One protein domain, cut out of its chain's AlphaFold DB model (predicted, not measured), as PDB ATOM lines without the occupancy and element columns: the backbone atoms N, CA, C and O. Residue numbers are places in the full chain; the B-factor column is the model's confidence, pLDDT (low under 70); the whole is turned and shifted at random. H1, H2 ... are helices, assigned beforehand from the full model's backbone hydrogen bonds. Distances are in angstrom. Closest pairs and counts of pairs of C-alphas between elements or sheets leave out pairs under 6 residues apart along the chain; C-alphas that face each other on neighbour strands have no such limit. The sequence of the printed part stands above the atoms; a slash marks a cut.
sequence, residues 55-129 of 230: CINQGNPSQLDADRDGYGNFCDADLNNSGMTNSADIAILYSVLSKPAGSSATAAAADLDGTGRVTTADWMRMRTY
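What this domain is: This is residues 55 to 129 of the 230 residues of the protein "Fibronectin type-III domain-containing protein" of Chromatiales bacterium (UniProt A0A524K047). With little regular structure, this is a rounded body largely of loops, with two short helices, H1 and H3, side by side and running opposite ways, and a shorter one, H2, by the last residue of H1. A long looping stretch, residues 55 to 86, comes before them. The printed part has 75 residues, 22 of them in the named helices H1, H2, H3 in chain order, with no named strand; the class is all helix. It is compact, with a radius of gyration of the C-alphas of 10.7 A and spans of 28 by 23 by 21 A.

Where its parts are: H1, residues 87 to 96, begins at C-alpha (13.129, 55.618, 5.745) and is 14.9 A long. H2 is residues 105 to 109, 6.3 A. H3, residues 120 to 126, 9.7 A, ends at C-alpha (22.320, 56.362, 11.222).

How they stand to each other: H1 touches H2; their closest C-alphas, of Val 96 and Ala 107, are 5.5 A apart. H1 and H3 are close but not clearly touching, the closest C-alphas, of Leu 93 and Trp 123, being 7.3 A apart; they run opposite ways at a shallow tilt of 27 degrees. H2 and H3 are apart. Every O i to N i+4 pair is within hydrogen-bond range in H2 and H3, and 5 of 6 in H1.

The domain as a whole: The C-alphas of Pro 61 and Ser 87 are farthest apart, 28.8 A. The printed part has no cut. Both links between helices are short. No printed residue is under 70 in pLDDT.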
ATOM      1  N   CYS A  55      23.711  52.617  26.116       96.88
ATOM      2  CA  CYS A  55      24.268  52.026  24.901       96.88
ATOM      3  C   CYS A  55      25.324  50.922  25.155       96.88
ATOM      4  O   CYS A  55      26.417  51.022  24.621       96.88
ATOM      5  N   ILE A  56      24.949  49.791  25.778       96.38
ATOM      6  CA  ILE A  56      25.812  48.650  26.215       96.38
ATOM      7  C   ILE A  56      27.020  48.292  25.315       96.38
ATOM      8  O   ILE A  56      28.021  47.753  25.778       96.38
ATOM      9  N   ASN A  57      26.892  48.436  23.995       95.00
ATOM     10  CA  ASN A  57      27.912  48.000  23.035       95.00
ATOM     11  C   ASN A  57      28.652  49.159  22.350       95.00
ATOM     12  O   ASN A  57      29.377  48.915  21.374       95.00
ATOM     13  N   GLN A  58      28.386  50.406  22.723       95.31
ATOM     14  CA  GLN A  58      28.826  51.594  22.007       95.31
ATOM     15  C   GLN A  58      29.148  52.724  22.981       95.31
ATOM     16  O   GLN A  58      28.293  53.562  23.255       95.31
ATOM     17  N   GLY A  59      30.428  52.805  23.354       96.44
ATOM     18  CA  GLY A  59      30.852  53.691  24.426       96.44
ATOM     19  C   GLY A  59      30.445  55.140  24.213       96.44
ATOM     20  O   GLY A  59      30.841  55.787  23.232       96.44
ATOM     21  N   ASN A  60      29.680  55.656  25.161       96.12
ATOM     22  CA  ASN A  60      29.158  57.005  25.190       96.12
ATOM     23  C   ASN A  60      29.176  57.534  26.638       96.12
ATOM     24  O   ASN A  60      28.124  57.729  27.246       96.12
ATOM     25  N   PRO A  61      30.352  57.926  27.176       96.56
ATOM     26  CA  PRO A  61      30.482  58.330  28.581       96.56
ATOM     27  C   PRO A  61      29.590  59.511  29.006       96.56
ATOM     28  O   PRO A  61      29.404  59.771  30.194       96.56
ATOM     29  N   SER A  62      29.077  60.288  28.045       96.06
ATOM     30  CA  SER A  62      28.126  61.375  28.293       96.06
ATOM     31  C   SER A  62      26.708  60.888  28.596       96.06
ATOM     32  O   SER A  62      25.919  61.674  29.122       96.06
ATOM     33  N   GLN A  63      26.387  59.639  28.237       96.31
ATOM     34  CA  GLN A  63      25.078  59.001  28.363       96.31
ATOM     35  C   GLN A  63      23.956  59.892  27.808       96.31
ATOM     36  O   GLN A  63      22.859  59.969  28.361       96.31
ATOM     37  N   LEU A  64      24.245  60.619  26.719       96.69
ATOM     38  CA  LEU A  64      23.289  61.532  26.099       96.69
ATOM     39  C   LEU A  64      22.095  60.744  25.551       96.69
ATOM     40  O   LEU A  64      22.270  59.874  24.707       96.69
ATOM     41  N   ASP A  65      20.908  61.097  26.029       95.88
ATOM     42  CA  ASP A  65      19.603  60.557  25.642       95.88
ATOM     43  C   ASP A  65      18.632  61.749  25.585       95.88
ATOM     44  O   ASP A  65      18.171  62.277  26.609       95.88
ATOM     45  N   ALA A  66      18.468  62.304  24.384       95.31
ATOM     46  CA  ALA A  66      17.808  63.591  24.189       95.31
ATOM     47  C   ALA A  66      16.277  63.503  24.251       95.31
ATOM     48  O   ALA A  66      15.632  64.467  24.689       95.31
ATOM     49  N   ASP A  67      15.697  62.389  23.813       91.69
ATOM     50  CA  ASP A  67      14.252  62.158  23.786       91.69
ATOM     51  C   ASP A  67      13.746  61.333  24.986       91.69
ATOM     52  O   ASP A  67      12.543  61.358  25.272       91.69
ATOM     53  N   ARG A  68      14.668  60.784  25.789       91.75
ATOM     54  CA  ARG A  68      14.438  60.128  27.086       91.75
ATOM     55  C   ARG A  68      13.647  58.842  26.975       91.75
ATOM     56  O   ARG A  68      12.830  58.542  27.857       91.75
ATOM     57  N   ASP A  69      13.871  58.102  25.905       87.00
ATOM     58  CA  ASP A  69      13.270  56.788  25.740       87.00
ATOM     59  C   ASP A  69      14.110  55.670  26.391       87.00
ATOM     60  O   ASP A  69      13.627  54.547  26.572       87.00
ATOM     61  N   GLY A  70      15.303  56.031  26.877       92.25
ATOM     62  CA  GLY A  70      16.230  55.174  27.598       92.25
ATOM     63  C   GLY A  70      17.257  54.482  26.707       92.25
ATOM     64  O   GLY A  70      18.056  53.702  27.234       92.25
ATOM     65  N   TYR A  71      17.275  54.771  25.406       94.88
ATOM     66  CA  TYR A  71      18.392  54.482  24.519       94.88
ATOM     67  C   TYR A  71      19.226  55.753  24.319       94.88
ATOM     68  O   TYR A  71      18.708  56.856  24.185       94.88
ATOM     69  N   GLY A  72      20.551  55.629  24.349       96.50
ATOM     70  CA  GLY A  72      21.408  56.787  24.113       96.50
ATOM     71  C   GLY A  72      21.392  57.191  22.642       96.50
ATOM     72  O   GLY A  72      21.410  56.327  21.764       96.50
ATOM     73  N   ASN A  73      21.506  58.493  22.359       97.25
ATOM     74  CA  ASN A  73      21.671  59.049  21.006       97.25
ATOM     75  C   ASN A  73      22.689  58.251  20.163       97.25
ATOM     76  O   ASN A  73      22.567  58.101  18.951       97.25
ATOM     77  N   PHE A  74      23.728  57.730  20.817       97.31
ATOM     78  CA  PHE A  74      24.833  57.026  20.184       97.31
ATOM     79  C   PHE A  74      24.457  55.665  19.578       97.31
ATOM     80  O   PHE A  74      25.115  55.207  18.630       97.31
ATOM     81  N   CYS A  75      23.404  55.033  20.087       96.81
ATOM     82  CA  CYS A  75      22.880  53.742  19.645       96.81
ATOM     83  C   CYS A  75      21.387  53.790  19.280       96.81
ATOM     84  O   CYS A  75      20.802  52.750  18.977       96.81
ATOM     85  N   ASP A  76      20.781  54.975  19.266       96.69
ATOM     86  CA  ASP A  76      19.396  55.186  18.873       96.69
ATOM     87  C   ASP A  76      19.290  56.052  17.614       96.69
ATOM     88  O   ASP A  76      19.398  57.272  17.649       96.69
ATOM     89  N   ALA A  77      19.057  55.402  16.473       96.94
ATOM     90  CA  ALA A  77      18.746  56.084  15.219       96.94
ATOM     91  C   ALA A  77      17.242  56.049  14.873       96.94
ATOM     92  O   ALA A  77      16.860  56.472  13.778       96.94
ATOM     93  N   ASP A  78      16.382  55.529  15.752       95.50
ATOM     94  CA  ASP A  78      14.923  55.491  15.590       95.50
ATOM     95  C   ASP A  78      14.297  56.806  16.077       95.50
ATOM     96  O   ASP A  78      13.542  56.863  17.039       95.50
ATOM     97  N   LEU A  79      14.579  57.888  15.346       95.44
ATOM     98  CA  LEU A  79      14.190  59.269  15.672       95.44
ATOM     99  C   LEU A  79      12.670  59.529  15.753       95.44
ATOM    100  O   LEU A  79      12.254  60.670  15.981       95.44
ATOM    101  N   ASN A  80      11.833  58.528  15.472       91.44
ATOM    102  CA  ASN A  80      10.388  58.586  15.696       91.44
ATOM    103  C   ASN A  80       9.844  57.512  16.653       91.44
ATOM    104  O   ASN A  80       8.619  57.390  16.769       91.44
ATOM    105  N   ASN A  81      10.728  56.762  17.314       88.56
ATOM    106  CA  ASN A  81      10.430  55.756  18.333       88.56
ATOM    107  C   ASN A  81       9.398  54.723  17.830       88.56
ATOM    108  O   ASN A  81       8.447  54.337  18.528       88.56
ATOM    109  N   SER A  82       9.554  54.295  16.572       81.44
ATOM    110  CA  SER A  82       8.733  53.249  15.947       81.44
ATOM    111  C   SER A  82       9.160  51.824  16.306       81.44
ATOM    112  O   SER A  82       8.463  50.865  15.956       81.44
ATOM    113  N   GLY A  83      10.288  51.683  16.990       84.31
ATOM    114  CA  GLY A  83      11.006  50.449  17.273       84.31
ATOM    115  C   GLY A  83      11.971  50.012  16.166       84.31
ATOM    116  O   GLY A  83      12.550  48.934  16.292       84.31
ATOM    117  N   MET A  84      12.129  50.774  15.073       84.62
ATOM    118  CA  MET A  84      13.040  50.429  13.971       84.62
ATOM    119  C   MET A  84      13.520  51.649  13.189       84.62
ATOM    120  O   MET A  84      12.716  52.366  12.596       84.62
ATOM    121  N   THR A  85      14.832  51.756  12.992       90.94
ATOM    122  CA  THR A  85      15.421  52.768  12.111       90.94
ATOM    123  C   THR A  85      15.135  52.458  10.637       90.94
ATOM    124  O   THR A  85      15.606  51.463  10.075       90.94
ATOM    125  N   ASN A  86      14.386  53.330   9.966       91.38
ATOM    126  CA  ASN A  86      13.979  53.146   8.576       91.38
ATOM    127  C   ASN A  86      13.920  54.472   7.787       91.38
ATOM    128  O   ASN A  86      14.473  55.503   8.164       91.38
ATOM    129  N   SER A  87      13.270  54.445   6.619       93.62
ATOM    130  CA  SER A  87      13.129  55.618   5.745       93.62
ATOM    131  C   SER A  87      12.446  56.830   6.396       93.62
ATOM    132  O   SER A  87      12.697  57.959   5.974       93.62
ATOM    133  N   ALA A  88      11.591  56.617   7.400       90.06
ATOM    134  CA  ALA A  88      10.964  57.695   8.156       90.06
ATOM    135  C   ALA A  88      12.004  58.456   8.990       90.06
ATOM    136  O   ALA A  88      12.048  59.683   8.930       90.06
ATOM    137  N   ASP A  89      12.897  57.737   9.663       96.06
ATOM    138  CA  ASP A  89      13.979  58.312  10.469       96.06
ATOM    139  C   ASP A  89      14.991  59.046   9.598       96.06
ATOM    140  O   ASP A  89      15.399  60.163   9.909       96.06
ATOM    141  N   ILE A  90      15.306  58.476   8.431       96.69
ATOM    142  CA  ILE A  90      16.112  59.148   7.409       96.69
ATOM    143  C   ILE A  90      15.528  60.527   7.070       96.69
ATOM    144  O   ILE A  90      16.258  61.520   7.013       96.69
ATOM    145  N   ALA A  91      14.216  60.606   6.827       96.69
ATOM    146  CA  ALA A  91      13.560  61.868   6.498       96.69
ATOM    147  C   ALA A  91      13.621  62.868   7.664       96.69
ATOM    148  O   ALA A  91      13.789  64.069   7.433       96.69
ATOM    149  N   ILE A  92      13.531  62.376   8.902       97.19
ATOM    150  CA  ILE A  92      13.648  63.192  10.114       97.19
ATOM    151  C   ILE A  92      15.058  63.762  10.241       97.19
ATOM    152  O   ILE A  92      15.192  64.981  10.365       97.19
ATOM    153  N   LEU A  93      16.101  62.941  10.106       97.81
ATOM    154  CA  LEU A  93      17.489  63.407  10.165       97.81
ATOM    155  C   LEU A  93      17.760  64.471   9.094       97.81
ATOM    156  O   LEU A  93      18.287  65.545   9.393       97.81
ATOM    157  N   TYR A  94      17.322  64.235   7.852       96.81
ATOM    158  CA  TYR A  94      17.477  65.220   6.777       96.81
ATOM    159  C   TYR A  94      16.759  66.545   7.052       96.81
ATOM    160  O   TYR A  94      17.228  67.588   6.593       96.81
ATOM    161  N   SER A  95      15.661  66.538   7.812       97.44
ATOM    162  CA  SER A  95      14.934  67.765   8.163       97.44
ATOM    163  C   SER A  95      15.721  68.698   9.098       97.44
ATOM    164  O   SER A  95      15.497  69.912   9.089       97.44
ATOM    165  N   VAL A  96      16.673  68.150   9.862       97.69
ATOM    166  CA  VAL A  96      17.494  68.875  10.847       97.69
ATOM    167  C   VAL A  96      18.987  68.887  10.505       97.69
ATOM    168  O   VAL A  96      19.796  69.370  11.293       97.69
ATOM    169  N   LEU A  97      19.373  68.445   9.307       96.12
ATOM    170  CA  LEU A  97      20.769  68.462   8.874       96.12
ATOM    171  C   LEU A  97      21.357  69.886   8.908       96.12
ATOM    172  O   LEU A  97      20.728  70.866   8.499       96.12
ATOM    173  N   SER A  98      22.604  69.999   9.367       96.31
ATOM    174  CA  SER A  98      23.339  71.253   9.606       96.31
ATOM    175  C   SER A  98      22.752  72.158  10.698       96.31
ATOM    176  O   SER A  98      23.194  73.304  10.852       96.31
ATOM    177  N   LYS A  99      21.768  71.685  11.470       97.88
ATOM    178  CA  LYS A  99      21.230  72.428  12.612       97.88
ATOM    179  C   LYS A  99      22.051  72.144  13.878       97.88
ATOM    180  O   LYS A  99      22.563  71.040  14.048       97.88
ATOM    181  N   PRO A 100      22.198  73.127  14.785       98.19
ATOM    182  CA  PRO A 100      22.694  72.860  16.133       98.19
ATOM    183  C   PRO A 100      21.755  71.899  16.868       98.19
ATOM    184  O   PRO A 100      20.535  72.058  16.757       98.19
ATOM    185  N   ALA A 101      22.299  70.986  17.673       97.00
ATOM    186  CA  ALA A 101      21.508  70.042  18.468       97.00
ATOM    187  C   ALA A 101      20.489  70.770  19.368       97.00
ATOM    188  O   ALA A 101      19.315  70.432  19.410       97.00
ATOM    189  N   GLY A 102      20.889  71.890  19.979       96.00
ATOM    190  CA  GLY A 102      20.007  72.709  20.823       96.00
ATOM    191  C   GLY A 102      18.909  73.497  20.091       96.00
ATOM    192  O   GLY A 102      18.217  74.289  20.725       96.00
ATOM    193  N   SER A 103      18.758  73.353  18.769       96.75
ATOM    194  CA  SER A 103      17.755  74.110  18.002       96.75
ATOM    195  C   SER A 103      16.345  73.513  18.046       96.75
ATOM    196  O   SER A 103      15.375  74.240  17.828       96.75
ATOM    197  N   SER A 104      16.212  72.218  18.337       96.94
ATOM    198  CA  SER A 104      14.934  71.535  18.561       96.94
ATOM    199  C   SER A 104      15.169  70.199  19.269       96.94
ATOM    200  O   SER A 104      16.277  69.678  19.235       96.94
ATOM    201  N   ALA A 105      14.127  69.611  19.865       93.69
ATOM    202  CA  ALA A 105      14.218  68.261  20.435       93.69
ATOM    203  C   ALA A 105      14.632  67.225  19.373       93.69
ATOM    204  O   ALA A 105      15.503  66.402  19.615       93.69
ATOM    205  N   THR A 106      14.088  67.336  18.158       95.50
ATOM    206  CA  THR A 106      14.468  66.482  17.024       95.50
ATOM    207  C   THR A 106      15.932  66.648  16.630       95.50
ATOM    208  O   THR A 106      16.594  65.665  16.337       95.50
ATOM    209  N   ALA A 107      16.456  67.879  16.613       97.81
ATOM    210  CA  ALA A 107      17.871  68.109  16.323       97.81
ATOM    211  C   ALA A 107      18.770  67.590  17.450       97.81
ATOM    212  O   ALA A 107      19.878  67.153  17.173       97.81
ATOM    213  N   ALA A 108      18.296  67.627  18.697       97.81
ATOM    214  CA  ALA A 108      19.012  67.068  19.834       97.81
ATOM    215  C   ALA A 108      19.084  65.538  19.765       97.81
ATOM    216  O   ALA A 108      20.150  64.994  20.010       97.81
ATOM    217  N   ALA A 109      17.998  64.857  19.388       96.75
ATOM    218  CA  ALA A 109      17.995  63.405  19.176       96.75
ATOM    219  C   ALA A 109      18.798  62.995  17.929       96.75
ATOM    220  O   ALA A 109      19.510  62.004  17.944       96.75
ATOM    221  N   ALA A 110      18.755  63.796  16.858       97.94
ATOM    222  CA  ALA A 110      19.489  63.519  15.622       97.94
ATOM    223  C   ALA A 110      21.005  63.806  15.692       97.94
ATOM    224  O   ALA A 110      21.705  63.544  14.715       97.94
ATOM    225  N   ASP A 111      21.507  64.365  16.798       97.94
ATOM    226  CA  ASP A 111      22.937  64.509  17.111       97.94
ATOM    227  C   ASP A 111      23.438  63.189  17.721       97.94
ATOM    228  O   ASP A 111      23.645  63.068  18.932       97.94
ATOM    229  N   LEU A 112      23.533  62.169  16.868       97.38
ATOM    230  CA  LEU A 112      23.825  60.783  17.230       97.38
ATOM    231  C   LEU A 112      25.249  60.613  17.760       97.38
ATOM    232  O   LEU A 112      25.512  59.687  18.519       97.38
ATOM    233  N   ASP A 113      26.196  61.462  17.366       95.75
ATOM    234  CA  ASP A 113      27.561  61.423  17.910       95.75
ATOM    235  C   ASP A 113      27.794  62.382  19.092       95.75
ATOM    236  O   ASP A 113      28.881  62.384  19.677       95.75
ATOM    237  N   GLY A 114      26.776  63.159  19.477       95.62
ATOM    238  CA  GLY A 114      26.818  64.073  20.618       95.62
ATOM    239  C   GLY A 114      27.779  65.255  20.448       95.62
ATOM    240  O   GLY A 114      28.231  65.832  21.443       95.62
ATOM    241  N   THR A 115      28.133  65.626  19.213       96.19
ATOM    242  CA  THR A 115      29.051  66.750  18.942       96.19
ATOM    243  C   THR A 115      28.387  68.127  19.063       96.19
ATOM    244  O   THR A 115      29.060  69.164  18.976       96.19
ATOM    245  N   GLY A 116      27.075  68.171  19.294       96.88
ATOM    246  CA  GLY A 116      26.268  69.380  19.419       96.88
ATOM    247  C   GLY A 116      25.752  69.908  18.079       96.88
ATOM    248  O   GLY A 116      25.222  71.032  18.018       96.88
ATOM    249  N   ARG A 117      25.905  69.151  16.988       97.62
ATOM    250  CA  ARG A 117      25.498  69.544  15.634       97.62
ATOM    251  C   ARG A 117      25.126  68.319  14.816       97.62
ATOM    252  O   ARG A 117      25.963  67.470  14.582       97.62
ATOM    253  N   VAL A 118      23.961  68.379  14.176       98.00
ATOM    254  CA  VAL A 118      23.567  67.373  13.191       98.00
ATOM    255  C   VAL A 118      24.350  67.596  11.897       98.00
ATOM    256  O   VAL A 118      24.120  68.565  11.163       98.00
ATOM    257  N   THR A 119      25.286  66.713  11.593       97.38
ATOM    258  CA  THR A 119      26.165  66.766  10.426       97.38
ATOM    259  C   THR A 119      26.083  65.485   9.593       97.38
ATOM    260  O   THR A 119      25.229  64.617   9.767       97.38
ATOM    261  N   THR A 120      26.976  65.363   8.612       96.69
ATOM    262  CA  THR A 120      27.132  64.125   7.845       96.69
ATOM    263  C   THR A 120      27.670  62.972   8.704       96.69
ATOM    264  O   THR A 120      27.500  61.821   8.306       96.69
ATOM    265  N   ALA A 121      28.296  63.244   9.856       97.19
ATOM    266  CA  ALA A 121      28.734  62.203  10.784       97.19
ATOM    267  C   ALA A 121      27.533  61.450  11.376       97.19
ATOM    268  O   ALA A 121      27.491  60.222  11.286       97.19
ATOM    269  N   ASP A 122      26.499  62.173  11.812       97.62
ATOM    270  CA  ASP A 122      25.238  61.591  12.285       97.62
ATOM    271  C   ASP A 122      24.542  60.799  11.186       97.62
ATOM    272  O   ASP A 122      24.068  59.689  11.402       97.62
ATOM    273  N   TRP A 123      24.566  61.311   9.953       95.75
ATOM    274  CA  TRP A 123      24.059  60.553   8.811       95.75
ATOM    275  C   TRP A 123      24.825  59.240   8.587       95.75
ATOM    276  O   TRP A 123      24.217  58.198   8.337       95.75
ATOM    277  N   MET A 124      26.158  59.263   8.659       95.75
ATOM    278  CA  MET A 124      26.970  58.048   8.531       95.75
ATOM    279  C   MET A 124      26.707  57.067   9.672       95.75
ATOM    280  O   MET A 124      26.694  55.863   9.422       95.75
ATOM    281  N   ARG A 125      26.436  57.576  10.874       95.62
ATOM    282  CA  ARG A 125      26.065  56.774  12.036       95.62
ATOM    283  C   ARG A 125      24.686  56.142  11.871       95.62
ATOM    284  O   ARG A 125      24.575  54.928  11.930       95.62
ATOM    285  N   MET A 126      23.655  56.906  11.516       96.81
ATOM    286  CA  MET A 126      22.320  56.362  11.222       96.81
ATOM    287  C   MET A 126      22.369  55.237  10.178       96.81
ATOM    288  O   MET A 126      21.657  54.238  10.289       96.81
ATOM    289  N   ARG A 127      23.229  55.361   9.158       96.19
ATOM    290  CA  ARG A 127      23.362  54.338   8.111       96.19
ATOM    291  C   ARG A 127      23.784  52.967   8.634       96.19
ATOM    292  O   ARG A 127      23.461  51.984   7.969       96.19
ATOM    293  N   THR A 128      24.484  52.883   9.765       95.62
ATOM    294  CA  THR A 128      24.869  51.592  10.357       95.62
ATOM    295  C   THR A 128      23.714  50.903  11.081       95.62
ATOM    296  O   THR A 128      23.796  49.702  11.304       95.62
ATOM    297  N   TYR A 129      22.640  51.636  11.385       93.56
ATOM    298  CA  TYR A 129      21.466  51.152  12.116       93.56
ATOM    299  C   TYR A 129      20.235  50.929  11.226       93.56
ATOM    300  O   TYR A 129      19.180  50.536  11.705       93.56
TER     301      TYR A 129